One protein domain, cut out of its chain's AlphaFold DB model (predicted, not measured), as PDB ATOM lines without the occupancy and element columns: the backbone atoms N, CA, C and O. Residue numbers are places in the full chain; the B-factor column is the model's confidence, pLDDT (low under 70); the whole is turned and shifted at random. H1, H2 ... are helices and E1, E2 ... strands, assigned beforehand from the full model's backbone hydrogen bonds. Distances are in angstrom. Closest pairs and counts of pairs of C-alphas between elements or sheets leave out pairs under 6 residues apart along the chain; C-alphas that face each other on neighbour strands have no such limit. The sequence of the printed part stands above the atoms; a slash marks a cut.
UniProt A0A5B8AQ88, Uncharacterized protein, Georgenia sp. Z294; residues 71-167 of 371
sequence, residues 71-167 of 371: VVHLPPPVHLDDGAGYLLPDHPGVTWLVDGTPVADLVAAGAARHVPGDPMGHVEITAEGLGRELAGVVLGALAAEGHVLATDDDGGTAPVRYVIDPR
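This is residues 71 to 167 of the 371 residues of an uncharacterized protein of Georgenia sp. Z294 (UniProt A0A5B8AQ88). Two small sheets of three strands each stand partly face to face, E1, E4, E3 in one and E2, E5, E7 in the other, with the short helix H1 over E3 and beside E2. The small helix H2 and the short strand E6 sit at opposite ends. The printed part has 97 residues, and along it come E1, E2, H1, E3, E4, H2, E5, E6, E7; both sheets are antiparallel, and the class is mixed, with under half of the residues in named elements. The whole is compact, with a radius of gyration of the C-alphas of 13.2 A and spans of 37 by 33 by 23 A.

Start with residues 71 to 84, which hold no named element: residues 71 to 72 pair, parallel, with residues 148 to 149 of E6, residues 147 to 150. Next comes E1, residues 85 to 89, an edge strand antiparallel to the inner strand E4, residues 122 to 126; look for N 86 and O 125, 2.9 A apart. E2, residues 94 to 98, comes closest to E1 at the C-alphas of Leu 88 and Trp 96, 7.6 A apart. H1, residues 103 to 108, is on the first sheet at a height of 7.7 A, over E3, residues 112 to 114, and across it at 88 degrees on the local plane; their closest C-alphas, Leu 106 and Ala 112, are 5.2 A apart. E3 and E4 form a hairpin, with N 124 and O 113 at 2.8 A. H2, residues 127 to 130, only grazes this sheet; its C-alpha 129 is 5.9 A from that of Ala 112. In the second sheet, E5, residues 139 to 143, is antiparallel to E2, with N 95 and O 142 at 2.8 A, and to E7, residues 160 to 164, with N 161 and O 141 at 2.9 A. E6 pairs with no named strand. In H1 every O i to N i+4 pair is within hydrogen-bond range; H2 is too short for one.

Find C-alpha 85 at (-10.126, 11.396, 14.235); from there E1 runs 13.3 A. E2 also spans 13.3 A, E4 12.8 A, E5 13.8 A and E7 11.4 A, ending at C-alpha 164, (-12.310, 21.829, 22.762). H1 spans 8.6 A.

The two C-alphas farthest apart, Gly 131 and Asp 154, are 39.4 A apart. The printed part has no cut, and no link is long. The mean pLDDT of the printed part is 90.1; residues 83 and 153 to 154 are under 70.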
ATOM      1  N   VAL A  71      -9.690  39.652   9.557       91.19
ATOM      2  CA  VAL A  71     -10.695  38.815  10.223       91.19
ATOM      3  C   VAL A  71     -10.825  37.485   9.485       91.19
ATOM      4  O   VAL A  71     -11.105  37.456   8.287       91.19
ATOM      5  N   VAL A  72     -10.647  36.382  10.209       91.31
ATOM      6  CA  VAL A  72     -10.738  35.017   9.687       91.31
ATOM      7  C   VAL A  72     -12.013  34.341  10.180       91.31
ATOM      8  O   VAL A  72     -12.244  34.203  11.383       91.31
ATOM      9  N   HIS A  73     -12.824  33.856   9.239       90.06
ATOM     10  CA  HIS A  73     -14.000  33.038   9.521       90.06
ATOM     11  C   HIS A  73     -13.623  31.561   9.457       90.06
ATOM     12  O   HIS A  73     -13.666  30.937   8.400       90.06
ATOM     13  N   LEU A  74     -13.227  31.018  10.603       89.19
ATOM     14  CA  LEU A  74     -12.784  29.635  10.716       89.19
ATOM     15  C   LEU A  74     -13.989  28.685  10.879       89.19
ATOM     16  O   LEU A  74     -14.765  28.893  11.819       89.19
ATOM     17  N   PRO A  75     -14.167  27.668  10.013       87.94
ATOM     18  CA  PRO A  75     -15.153  26.607  10.221       87.94
ATOM     19  C   PRO A  75     -14.833  25.759  11.466       87.94
ATOM     20  O   PRO A  75     -13.667  25.675  11.860       87.94
ATOM     21  N   PRO A  76     -15.833  25.111  12.092       88.12
ATOM     22  CA  PRO A  76     -15.577  24.210  13.210       88.12
ATOM     23  C   PRO A  76     -14.823  22.947  12.755       88.12
ATOM     24  O   PRO A  76     -15.007  22.510  11.616       88.12
ATOM     25  N   PRO A  77     -14.037  22.316  13.649       90.94
ATOM     26  CA  PRO A  77     -13.511  20.972  13.434       90.94
ATOM     27  C   PRO A  77     -14.620  19.975  13.107       90.94
ATOM     28  O   PRO A  77     -15.696  20.010  13.714       90.94
ATOM     29  N   VAL A  78     -14.343  19.045  12.197       91.94
ATOM     30  CA  VAL A  78     -15.250  17.934  11.894       91.94
ATOM     31  C   VAL A  78     -14.734  16.685  12.593       91.94
ATOM     32  O   VAL A  78     -13.594  16.273  12.388       91.94
ATOM     33  N   HIS A  79     -15.576  16.071  13.418       89.94
ATOM     34  CA  HIS A  79     -15.287  14.758  13.982       89.94
ATOM     35  C   HIS A  79     -15.438  13.692  12.897       89.94
ATOM     36  O   HIS A  79     -16.448  13.671  12.191       89.94
ATOM     37  N   LEU A  80     -14.454  12.804  12.779       88.81
ATOM     38  CA  LEU A  80     -14.602  11.593  11.982       88.81
ATOM     39  C   LEU A  80     -15.478  10.586  12.734       88.81
ATOM     40  O   LEU A  80     -15.454  10.528  13.969       88.81
ATOM     41  N   ASP A  81     -16.248   9.803  11.977       82.62
ATOM     42  CA  ASP A  81     -17.151   8.789  12.523       82.62
ATOM     43  C   ASP A  81     -16.416   7.837  13.489       82.62
ATOM     44  O   ASP A  81     -15.214   7.584  13.366       82.62
ATOM     45  N   ASP A  82     -17.151   7.349  14.493       70.81
ATOM     46  CA  ASP A  82     -16.663   6.472  15.569       70.81
ATOM     47  C   ASP A  82     -15.520   7.047  16.435       70.81
ATOM     48  O   ASP A  82     -14.864   6.313  17.173       70.81
ATOM     49  N   GLY A  83     -15.281   8.366  16.390       68.19
ATOM     50  CA  GLY A  83     -14.228   9.011  17.183       68.19
ATOM     51  C   GLY A  83     -12.818   8.682  16.692       68.19
ATOM     52  O   GLY A  83     -11.854   8.822  17.443       68.19
ATOM     53  N   ALA A  84     -12.690   8.245  15.436       83.31
ATOM     54  CA  ALA A  84     -11.422   7.830  14.841       83.31
ATOM     55  C   ALA A  84     -10.440   8.995  14.608       83.31
ATOM     56  O   ALA A  84      -9.234   8.772  14.463       83.31
ATOM     57  N   GLY A  85     -10.936  10.235  14.574       92.00
ATOM     58  CA  GLY A  85     -10.126  11.396  14.235       92.00
ATOM     59  C   GLY A  85     -10.864  12.726  14.216       92.00
ATOM     60  O   GLY A  85     -12.071  12.811  14.450       92.00
ATOM     61  N   TYR A  86     -10.099  13.760  13.886       94.25
ATOM     62  CA  TYR A  86     -10.561  15.117  13.632       94.25
ATOM     63  C   TYR A  86     -10.060  15.579  12.267       94.25
ATOM     64  O   TYR A  86      -8.900  15.359  11.919       94.25
ATOM     65  N   LEU A  87     -10.921  16.268  11.524       94.81
ATOM     66  CA  LEU A  87     -10.537  17.077  10.375       94.81
ATOM     67  C   LEU A  87     -10.534  18.542  10.793       94.81
ATOM     68  O   LEU A  87     -11.562  19.087  11.207       94.81
ATOM     69  N   LEU A  88      -9.375  19.172  10.667       95.31
ATOM     70  CA  LEU A  88      -9.171  20.578  10.979       95.31
ATOM     71  C   LEU A  88      -9.036  21.375   9.681       95.31
ATOM     72  O   LEU A  88      -8.218  20.993   8.843       95.31
ATOM     73  N   PRO A  89      -9.802  22.461   9.490       93.94
ATOM     74  CA  PRO A  89      -9.668  23.301   8.308       93.94
ATOM     75  C   PRO A  89      -8.321  24.031   8.326       93.94
ATOM     76  O   PRO A  89      -8.024  24.793   9.249       93.94
ATOM     77  N   ASP A  90      -7.520  23.805   7.297       92.00
ATOM     78  CA  ASP A  90      -6.261  24.485   7.032       92.00
ATOM     79  C   ASP A  90      -6.566  25.858   6.430       92.00
ATOM     80  O   ASP A  90      -6.984  25.986   5.277       92.00
ATOM     81  N   HIS A  91      -6.428  26.903   7.243       90.69
ATOM     82  CA  HIS A  91      -6.744  28.264   6.837       90.69
ATOM     83  C   HIS A  91      -5.527  29.173   7.031       90.69
ATOM     84  O   HIS A  91      -4.952  29.203   8.123       90.69
ATOM     85  N   PRO A  92      -5.154  29.990   6.026       89.31
ATOM     86  CA  PRO A  92      -4.076  30.956   6.186       89.31
ATOM     87  C   PRO A  92      -4.390  31.930   7.326       89.31
ATOM     88  O   PRO A  92      -5.511  32.425   7.452       89.31
ATOM     89  N   GLY A  93      -3.396  32.204   8.165       90.81
ATOM     90  CA  GLY A  93      -3.574  33.069   9.331       90.81
ATOM     91  C   GLY A  93      -4.159  32.368  10.560       90.81
ATOM     92  O   GLY A  93      -4.497  33.046  11.529       90.81
ATOM     93  N   VAL A  94      -4.264  31.035  10.547       94.94
ATOM     94  CA  VAL A  94      -4.678  30.221  11.697       94.94
ATOM     95  C   VAL A  94      -3.618  29.169  11.997       94.94
ATOM     96  O   VAL A  94      -3.098  28.523  11.095       94.94
ATOM     97  N   THR A  95      -3.311  28.982  13.276       96.00
ATOM     98  CA  THR A  95      -2.494  27.870  13.766       96.00
ATOM     99  C   THR A  95      -3.358  26.971  14.632       96.00
ATOM    100  O   THR A  95      -3.828  27.387  15.690       96.00
ATOM    101  N   TRP A  96      -3.571  25.738  14.183       96.44
ATOM    102  CA  TRP A  96      -4.209  24.715  15.004       96.44
ATOM    103  C   TRP A  96      -3.211  24.098  15.977       96.44
ATOM    104  O   TRP A  96      -2.056  23.848  15.623       96.44
ATOM    105  N   LEU A  97      -3.692  23.820  17.182       96.94
ATOM    106  CA  LEU A  97      -2.980  23.151  18.254       96.94
ATOM    107  C   LEU A  97      -3.702  21.865  18.648       96.94
ATOM    108  O   LEU A  97      -4.932  21.832  18.725       96.94
ATOM    109  N   VAL A  98      -2.909  20.845  18.954       95.88
ATOM    110  CA  VAL A  98      -3.322  19.583  19.573       95.88
ATOM    111  C   VAL A  98      -2.466  19.417  20.817       95.88
ATOM    112  O   VAL A  98      -1.253  19.242  20.707       95.88
ATOM    113  N   ASP A  99      -3.075  19.524  21.993       94.56
ATOM    114  CA  ASP A  99      -2.372  19.453  23.279       94.56
ATOM    115  C   ASP A  99      -1.151  20.392  23.329       94.56
ATOM    116  O   ASP A  99      -0.020  19.990  23.600       94.56
ATOM    117  N   GLY A 100      -1.370  21.653  22.948       94.69
ATOM    118  CA  GLY A 100      -0.337  22.686  22.867       94.69
ATOM    119  C   GLY A 100       0.631  22.565  21.687       94.69
ATOM    120  O   GLY A 100       1.398  23.495  21.448       94.69
ATOM    121  N   THR A 101       0.595  21.465  20.930       96.69
ATOM    122  CA  THR A 101       1.517  21.214  19.814       96.69
ATOM    123  C   THR A 101       0.935  21.735  18.499       96.69
ATOM    124  O   THR A 101      -0.186  21.353  18.152       96.69
ATOM    125  N   PRO A 102       1.665  22.564  17.731       96.94
ATOM    126  CA  PRO A 102       1.229  22.987  16.407       96.94
ATOM    127  C   PRO A 102       0.979  21.807  15.471       96.94
ATOM    128  O   PRO A 102       1.810  20.916  15.310       96.94
ATOM    129  N   VAL A 103      -0.160  21.825  14.781       96.69
ATOM    130  CA  VAL A 103      -0.532  20.765  13.833       96.69
ATOM    131  C   VAL A 103       0.474  20.637  12.689       96.69
ATOM    132  O   VAL A 103       0.725  19.528  12.226       96.69
ATOM    133  N   ALA A 104       1.107  21.735  12.270       95.75
ATOM    134  CA  ALA A 104       2.178  21.696  11.276       95.75
ATOM    135  C   ALA A 104       3.361  20.815  11.724       95.75
ATOM    136  O   ALA A 104       3.906  20.062  10.916       95.75
ATOM    137  N   ASP A 105       3.704  20.847  13.014       97.31
ATOM    138  CA  ASP A 105       4.771  20.019  13.580       97.31
ATOM    139  C   ASP A 105       4.348  18.547  13.635       97.31
ATOM    140  O   ASP A 105       5.143  17.658  13.327       97.31
ATOM    141  N   LEU A 106       3.071  18.273  13.930       97.25
ATOM    142  CA  LEU A 106       2.512  16.919  13.858       97.25
ATOM    143  C   LEU A 106       2.519  16.366  12.430       97.25
ATOM    144  O   LEU A 106       2.818  15.189  12.233       97.25
ATOM    145  N   VAL A 107       2.238  17.200  11.425       97.19
ATOM    146  CA  VAL A 107       2.350  16.811  10.011       97.19
ATOM    147  C   VAL A 107       3.804  16.508   9.653       97.19
ATOM    148  O   VAL A 107       4.080  15.475   9.043       97.19
ATOM    149  N   ALA A 108       4.747  17.359  10.065       97.06
ATOM    150  CA  ALA A 108       6.174  17.140   9.828       97.06
ATOM    151  C   ALA A 108       6.693  15.853  10.499       97.06
ATOM    152  O   ALA A 108       7.539  15.161   9.931       97.06
ATOM    153  N   ALA A 109       6.157  15.509  11.671       96.62
ATOM    154  CA  ALA A 109       6.456  14.274  12.389       96.62
ATOM    155  C   ALA A 109       5.729  13.031  11.833       96.62
ATOM    156  O   ALA A 109       6.021  11.916  12.261       96.62
ATOM    157  N   GLY A 110       4.788  13.196  10.897       95.75
ATOM    158  CA  GLY A 110       3.964  12.110  10.353       95.75
ATOM    159  C   GLY A 110       2.817  11.651  11.264       95.75
ATOM    160  O   GLY A 110       2.182  10.641  10.970       95.75
ATOM    161  N   ALA A 111       2.536  12.384  12.344       95.69
ATOM    162  CA  ALA A 111       1.447  12.127  13.290       95.69
ATOM    163  C   ALA A 111       0.090  12.702  12.829       95.69
ATOM    164  O   ALA A 111      -0.967  12.300  13.315       95.69
ATOM    165  N   ALA A 112       0.111  13.633  11.875       96.94
ATOM    166  CA  ALA A 112      -1.057  14.169  11.181       96.94
ATOM    167  C   ALA A 112      -0.787  14.210   9.668       96.94
ATOM    168  O   ALA A 112       0.362  14.111   9.231       96.94
ATOM    169  N   ARG A 113      -1.826  14.356   8.840       95.81
ATOM    170  CA  ARG A 113      -1.651  14.437   7.378       95.81
ATOM    171  C   ARG A 113      -2.652  15.368   6.716       95.81
ATOM    172  O   ARG A 113      -3.802  15.442   7.127       95.81
ATOM    173  N   HIS A 114      -2.241  16.016   5.632       95.50
ATOM    174  CA  HIS A 114      -3.184  16.723   4.766       95.50
ATOM    175  C   HIS A 114      -4.077  15.726   4.019       95.50
ATOM    176  O   HIS A 114      -3.591  14.710   3.514       95.50
ATOM    177  N   VAL A 115      -5.370  16.034   3.919       94.19
ATOM    178  CA  VAL A 115      -6.341  15.219   3.180       94.19
ATOM    179  C   VAL A 115      -6.133  15.419   1.672       94.19
ATOM    180  O   VAL A 115      -6.309  16.530   1.164       94.19
ATOM    181  N   PRO A 116      -5.763  14.373   0.907       89.75
ATOM    182  CA  PRO A 116      -5.491  14.525  -0.517       89.75
ATOM    183  C   PRO A 116      -6.755  14.855  -1.315       89.75
ATOM    184  O   PRO A 116      -7.778  14.187  -1.184       89.75
ATOM    185  N   GLY A 117      -6.653  15.834  -2.217       87.25
ATOM    186  CA  GLY A 117      -7.736  16.180  -3.144       87.25
ATOM    187  C   GLY A 117      -8.896  16.948  -2.511       87.25
ATOM    188  O   GLY A 117      -9.895  17.186  -3.188       87.25
ATOM    189  N   ASP A 118      -8.765  17.352  -1.251       87.62
ATOM    190  CA  ASP A 118      -9.743  18.195  -0.591       87.62
ATOM    191  C   ASP A 118      -9.527  19.677  -0.961       87.62
ATOM    192  O   ASP A 118      -8.485  20.253  -0.634       87.62
ATOM    193  N   PRO A 119     -10.491  20.318  -1.648       79.69
ATOM    194  CA  PRO A 119     -10.365  21.706  -2.076       79.69
ATOM    195  C   PRO A 119     -10.415  22.703  -0.916       79.69
ATOM    196  O   PRO A 119     -10.026  23.854  -1.106       79.69
ATOM    197  N   MET A 120     -10.922  22.297   0.252       78.31
ATOM    198  CA  MET A 120     -10.977  23.157   1.433       78.31
ATOM    199  C   MET A 120      -9.669  23.161   2.219       78.31
ATOM    200  O   MET A 120      -9.491  24.056   3.035       78.31
ATOM    201  N   GLY A 121      -8.773  22.205   1.947       89.38
ATOM    202  CA  GLY A 121      -7.552  21.999   2.709       89.38
ATOM    203  C   GLY A 121      -7.888  21.604   4.138       89.38
ATOM    204  O   GLY A 121      -8.062  22.458   4.990       89.38
ATOM    205  N   HIS A 122      -7.997  20.313   4.425       95.31
ATOM    206  CA  HIS A 122      -8.093  19.826   5.796       95.31
ATOM    207  C   HIS A 122      -6.825  19.077   6.191       95.31
ATOM    208  O   HIS A 122      -6.187  18.396   5.378       95.31
ATOM    209  N   VAL A 123      -6.494  19.172   7.475       96.31
ATOM    210  CA  VAL A 123      -5.536  18.292   8.134       96.31
ATOM    211  C   VAL A 123      -6.306  17.272   8.956       96.31
ATOM    212  O   VAL A 123      -7.152  17.620   9.776       96.31
ATOM    213  N   GLU A 124      -6.011  16.002   8.718       95.81
ATOM    214  CA  GLU A 124      -6.543  14.871   9.457       95.81
ATOM    215  C   GLU A 124      -5.606  14.500  10.608       95.81
ATOM    216  O   GLU A 124      -4.405  14.276  10.414       95.81
ATOM    217  N   ILE A 125      -6.186  14.390  11.799       95.75
ATOM    218  CA  ILE A 125      -5.553  13.870  13.009       95.75
ATOM    219  C   ILE A 125      -6.295  12.601  13.406       95.75
ATOM    220  O   ILE A 125      -7.523  12.600  13.461       95.75
ATOM    221  N   THR A 126      -5.562  11.536  13.717       94.81
ATOM    222  CA  THR A 126      -6.142  10.244  14.108       94.81
ATOM    223  C   THR A 126      -5.522   9.734  15.400       94.81
ATOM    224  O   THR A 126      -4.406  10.116  15.760       94.81
ATOM    225  N   ALA A 127      -6.230   8.833  16.085       92.56
ATOM    226  CA  ALA A 127      -5.701   8.155  17.268       92.56
ATOM    227  C   ALA A 127      -4.400   7.388  16.958       92.56
ATOM    228  O   ALA A 127      -3.450   7.415  17.738       92.56
ATOM    229  N   GLU A 128      -4.347   6.739  15.789       92.44
ATOM    230  CA  GLU A 128      -3.166   6.016  15.311       92.44
ATOM    231  C   GLU A 128      -1.978   6.958  15.103       92.44
ATOM    232  O   GLU A 128      -0.892   6.688  15.610       92.44
ATOM    233  N   GLY A 129      -2.194   8.090  14.426       93.38
ATOM    234  CA  GLY A 129      -1.145   9.081  14.178       93.38
ATOM    235  C   GLY A 129      -0.575   9.685  15.462       93.38
ATOM    236  O   GLY A 129       0.635   9.863  15.574       93.38
ATOM    237  N   LEU A 130      -1.422   9.934  16.466       93.25
ATOM    238  CA  LEU A 130      -0.980  10.419  17.778       93.25
ATOM    239  C   LEU A 130      -0.439   9.310  18.698       93.25
ATOM    240  O   LEU A 130       0.105   9.614  19.758       93.25
ATOM    241  N   GLY A 131      -0.619   8.035  18.339       93.31
ATOM    242  CA  GLY A 131      -0.265   6.893  19.183       93.31
ATOM    243  C   GLY A 131      -1.070   6.799  20.485       93.31
ATOM    244  O   GLY A 131      -0.602   6.186  21.446       93.31
ATOM    245  N   ARG A 132      -2.255   7.423  20.555       91.00
ATOM    246  CA  ARG A 132      -3.121   7.449  21.747       91.00
ATOM    247  C   ARG A 132      -4.586   7.696  21.402       91.00
ATOM    248  O   ARG A 132      -4.910   8.194  20.330       91.00
ATOM    249  N   GLU A 133      -5.474   7.402  22.347       89.94
ATOM    250  CA  GLU A 133      -6.897   7.722  22.217       89.94
ATOM    251  C   GLU A 133      -7.156   9.235  22.187       89.94
ATOM    252  O   GLU A 133      -6.480  10.019  22.853       89.94
ATOM    253  N   LEU A 134      -8.188   9.637  21.442       89.75
ATOM    254  CA  LEU A 134      -8.545  11.043  21.243       89.75
ATOM    255  C   LEU A 134      -9.442  11.626  22.341       89.75
ATOM    256  O   LEU A 134      -9.626  12.837  22.392       89.75
ATOM    257  N   ALA A 135      -9.978  10.792  23.238       85.94
ATOM    258  CA  ALA A 135     -10.932  11.218  24.266       85.94
ATOM    259  C   ALA A 135     -10.378  12.282  25.235       85.94
ATOM    260  O   ALA A 135     -11.153  13.018  25.839       85.94
ATOM    261  N   GLY A 136      -9.052  12.361  25.385       85.62
ATOM    262  CA  GLY A 136      -8.372  13.335  26.242       85.62
ATOM    263  C   GLY A 136      -7.654  14.457  25.492       85.62
ATOM    264  O   GLY A 136      -6.933  15.212  26.136       85.62
ATOM    265  N   VAL A 137      -7.797  14.540  24.167       91.88
ATOM    266  CA  VAL A 137      -7.084  15.522  23.341       91.88
ATOM    267  C   VAL A 137      -7.745  16.889  23.444       91.88
ATOM    268  O   VAL A 137      -8.961  17.022  23.296       91.88
ATOM    269  N   VAL A 138      -6.922  17.913  23.639       94.62
ATOM    270  CA  VAL A 138      -7.327  19.313  23.593       94.62
ATOM    271  C   VAL A 138      -7.040  19.881  22.217       94.62
ATOM    272  O   VAL A 138      -5.915  19.804  21.724       94.62
ATOM    273  N   LEU A 139      -8.046  20.506  21.615       94.88
ATOM    274  CA  LEU A 139      -7.897  21.241  20.364       94.88
ATOM    275  C   LEU A 139      -8.018  22.735  20.629       94.88
ATOM    276  O   LEU A 139      -8.858  23.160  21.419       94.88
ATOM    277  N   GLY A 140      -7.204  23.528  19.941       94.62
ATOM    278  CA  GLY A 140      -7.305  24.984  19.952       94.62
ATOM    279  C   GLY A 140      -6.936  25.574  18.599       94.62
ATOM    280  O   GLY A 140      -6.049  25.065  17.921       94.62
ATOM    281  N   ALA A 141      -7.593  26.662  18.206       95.12
ATOM    282  CA  ALA A 141      -7.211  27.457  17.046       95.12
ATOM    283  C   ALA A 141      -6.727  28.835  17.496       95.12
ATOM    284  O   ALA A 141      -7.434  29.553  18.205       95.12
ATOM    285  N   LEU A 142      -5.536  29.217  17.049       94.69
ATOM    286  CA  LEU A 142      -4.932  30.518  17.303       94.69
ATOM    287  C   LEU A 142      -4.927  31.357  16.031       94.69
ATOM    288  O   LEU A 142      -4.603  30.850  14.956       94.69
ATOM    289  N   ALA A 143      -5.225  32.647  16.148       93.88
ATOM    290  CA  ALA A 143      -4.922  33.596  15.088       93.88
ATOM    291  C   ALA A 143      -3.404  33.784  14.970       93.88
ATOM    292  O   ALA A 143      -2.708  33.971  15.968       93.88
ATOM    293  N   ALA A 144      -2.896  33.780  13.742       91.69
ATOM    294  CA  ALA A 144      -1.544  34.234  13.461       91.69
ATOM    295  C   ALA A 144      -1.423  35.752  13.672       91.69
ATOM    296  O   ALA A 144      -2.417  36.481  13.724       91.69
ATOM    297  N   GLU A 145      -0.189  36.249  13.728       90.00
ATOM    298  CA  GLU A 145       0.072  37.687  13.803       90.00
ATOM    299  C   GLU A 145      -0.644  38.446  12.669       90.00
ATOM    300  O   GLU A 145      -0.720  37.989  11.524       90.00
ATOM    301  N   GLY A 146      -1.231  39.598  13.003       89.19
ATOM    302  CA  GLY A 146      -2.016  40.407  12.066       89.19
ATOM    303  C   GLY A 146      -3.403  39.848  11.727       89.19
ATOM    304  O   GLY A 146      -4.111  40.466  10.933       89.19
ATOM    305  N   HIS A 147      -3.816  38.728  12.327       92.69
ATOM    306  CA  HIS A 147      -5.134  38.123  12.138       92.69
ATOM    307  C   HIS A 147      -5.937  38.118  13.442       92.69
ATOM    308  O   HIS A 147      -5.391  38.216  14.540       92.69
ATOM    309  N   VAL A 148      -7.255  37.983  13.320       93.19
ATOM    310  CA  VAL A 148      -8.171  37.703  14.432       93.19
ATOM    311  C   VAL A 148      -9.224  36.693  13.984       93.19
ATOM    312  O   VAL A 148      -9.631  36.696  12.821       93.19
ATOM    313  N   LEU A 149      -9.684  35.825  14.884       90.94
ATOM    314  CA  LEU A 149     -10.719  34.834  14.579       90.94
ATOM    315  C   LEU A 149     -12.094  35.425  14.875       90.94
ATOM    316  O   LEU A 149     -12.317  35.940  15.968       90.94
ATOM    317  N   ALA A 150     -13.024  35.330  13.928       89.88
ATOM    318  CA  ALA A 150     -14.411  35.715  14.158       89.88
ATOM    319  C   ALA A 150     -15.047  34.790  15.208       89.88
ATOM    320  O   ALA A 150     -14.974  33.572  15.076       89.88
ATOM    321  N   THR A 151     -15.686  35.355  16.229       78.62
ATOM    322  CA  THR A 151     -16.352  34.636  17.325       78.62
ATOM    323  C   THR A 151     -17.867  34.676  17.156       78.62
ATOM    324  O   THR A 151     -18.541  35.023  18.112       78.62
ATOM    325  N   ASP A 152     -18.389  34.375  15.961       72.81
ATOM    326  CA  ASP A 152     -19.829  34.263  15.618       72.81
ATOM    327  C   ASP A 152     -20.407  35.464  14.833       72.81
ATOM    328  O   ASP A 152     -19.717  36.451  14.559       72.81
ATOM    329  N   ASP A 153     -21.675  35.347  14.413       63.12
ATOM    330  CA  ASP A 153     -22.358  36.236  13.450       63.12
ATOM    331  C   ASP A 153     -22.547  37.685  13.941       63.12
ATOM    332  O   ASP A 153     -22.819  38.584  13.145       63.12
ATOM    333  N   ASP A 154     -22.354  37.930  15.241       68.19
ATOM    334  CA  ASP A 154     -22.460  39.253  15.869       68.19
ATOM    335  C   ASP A 154     -21.217  40.141  15.639       68.19
ATOM    336  O   ASP A 154     -21.141  41.266  16.139       68.19
ATOM    337  N   GLY A 155     -20.226  39.651  14.883       73.62
ATOM    338  CA  GLY A 155     -19.036  40.415  14.488       73.62
ATOM    339  C   GLY A 155     -17.959  40.530  15.572       73.62
ATOM    340  O   GLY A 155     -17.051  41.355  15.451       73.62
ATOM    341  N   GLY A 156     -18.043  39.718  16.629       85.06
ATOM    342  CA  GLY A 156     -16.992  39.598  17.639       85.06
ATOM    343  C   GLY A 156     -15.715  38.971  17.070       85.06
ATOM    344  O   GLY A 156     -15.759  38.210  16.103       85.06
ATOM    345  N   THR A 157     -14.563  39.296  17.665       87.50
ATOM    346  CA  THR A 157     -13.275  38.695  17.291       87.50
ATOM    347  C   THR A 157     -12.449  38.327  18.522       87.50
ATOM    348  O   THR A 157     -12.545  38.990  19.557       87.50
ATOM    349  N   ALA A 158     -11.640  37.274  18.412       85.31
ATOM    350  CA  ALA A 158     -10.743  36.807  19.462       85.31
ATOM    351  C   ALA A 158      -9.420  36.274  18.884       85.31
ATOM    352  O   ALA A 158      -9.380  35.819  17.738       85.31
ATOM    353  N   PRO A 159      -8.331  36.295  19.675       81.44
ATOM    354  CA  PRO A 159      -7.056  35.695  19.280       81.44
ATOM    355  C   PRO A 159      -7.082  34.157  19.316       81.44
ATOM    356  O   PRO A 159      -6.249  33.523  18.676       81.44
ATOM    357  N   VAL A 160      -8.033  33.558  20.045       82.00
ATOM    358  CA  VAL A 160      -8.182  32.104  20.211       82.00
ATOM    359  C   VAL A 160      -9.641  31.709  19.989       82.00
ATOM    360  O   VAL A 160     -10.547  32.384  20.481       82.00
ATOM    361  N   ARG A 161      -9.882  30.611  19.265       78.38
ATOM    362  CA  ARG A 161     -11.211  30.019  19.036       78.38
ATOM    363  C   ARG A 161     -11.136  28.493  19.125       78.38
ATOM    364  O   ARG A 161     -10.063  27.913  19.010       78.38
ATOM    365  N   TYR A 162     -12.293  27.856  19.312       80.31
ATOM    366  CA  TYR A 162     -12.457  26.397  19.321       80.31
ATOM    367  C   TYR A 162     -11.541  25.689  20.321       80.31
ATOM    368  O   TYR A 162     -10.859  24.737  19.962       80.31
ATOM    369  N   VAL A 163     -11.549  26.151  21.576       87.25
ATOM    370  CA  VAL A 163     -10.947  25.393  22.678       87.25
ATOM    371  C   VAL A 163     -11.887  24.238  23.015       87.25
ATOM    372  O   VAL A 163     -12.861  24.409  23.750       87.25
ATOM    373  N   ILE A 164     -11.640  23.080  22.409       89.50
ATOM    374  CA  ILE A 164     -12.310  21.829  22.762       89.50
ATOM    375  C   ILE A 164     -11.403  21.153  23.772       89.50
ATOM    376  O   ILE A 164     -10.388  20.575  23.402       89.50
ATOM    377  N   ASP A 165     -11.760  21.271  25.044       93.12
ATOM    378  CA  ASP A 165     -10.969  20.728  26.137       93.12
ATOM    379  C   ASP A 165     -11.829  19.782  26.985       93.12
ATOM    380  O   ASP A 165     -12.700  20.250  27.724       93.12
ATOM    381  N   PRO A 166     -11.627  18.458  26.867       92.12
ATOM    382  CA  PRO A 166     -12.388  17.472  27.627       92.12
ATOM    383  C   PRO A 166     -11.929  17.352  29.089       92.12
ATOM    384  O   PRO A 166     -12.544  16.610  29.856       92.12
ATOM    385  N   ARG A 167     -10.845  18.030  29.488       94.56
ATOM    386  CA  ARG A 167     -10.285  17.928  30.839       94.56
ATOM    387  C   ARG A 167     -11.171  18.642  31.855       94.56
ATOM    388  O   ARG A 167     -11.730  19.708  31.591       94.56
TER     389      ARG A 167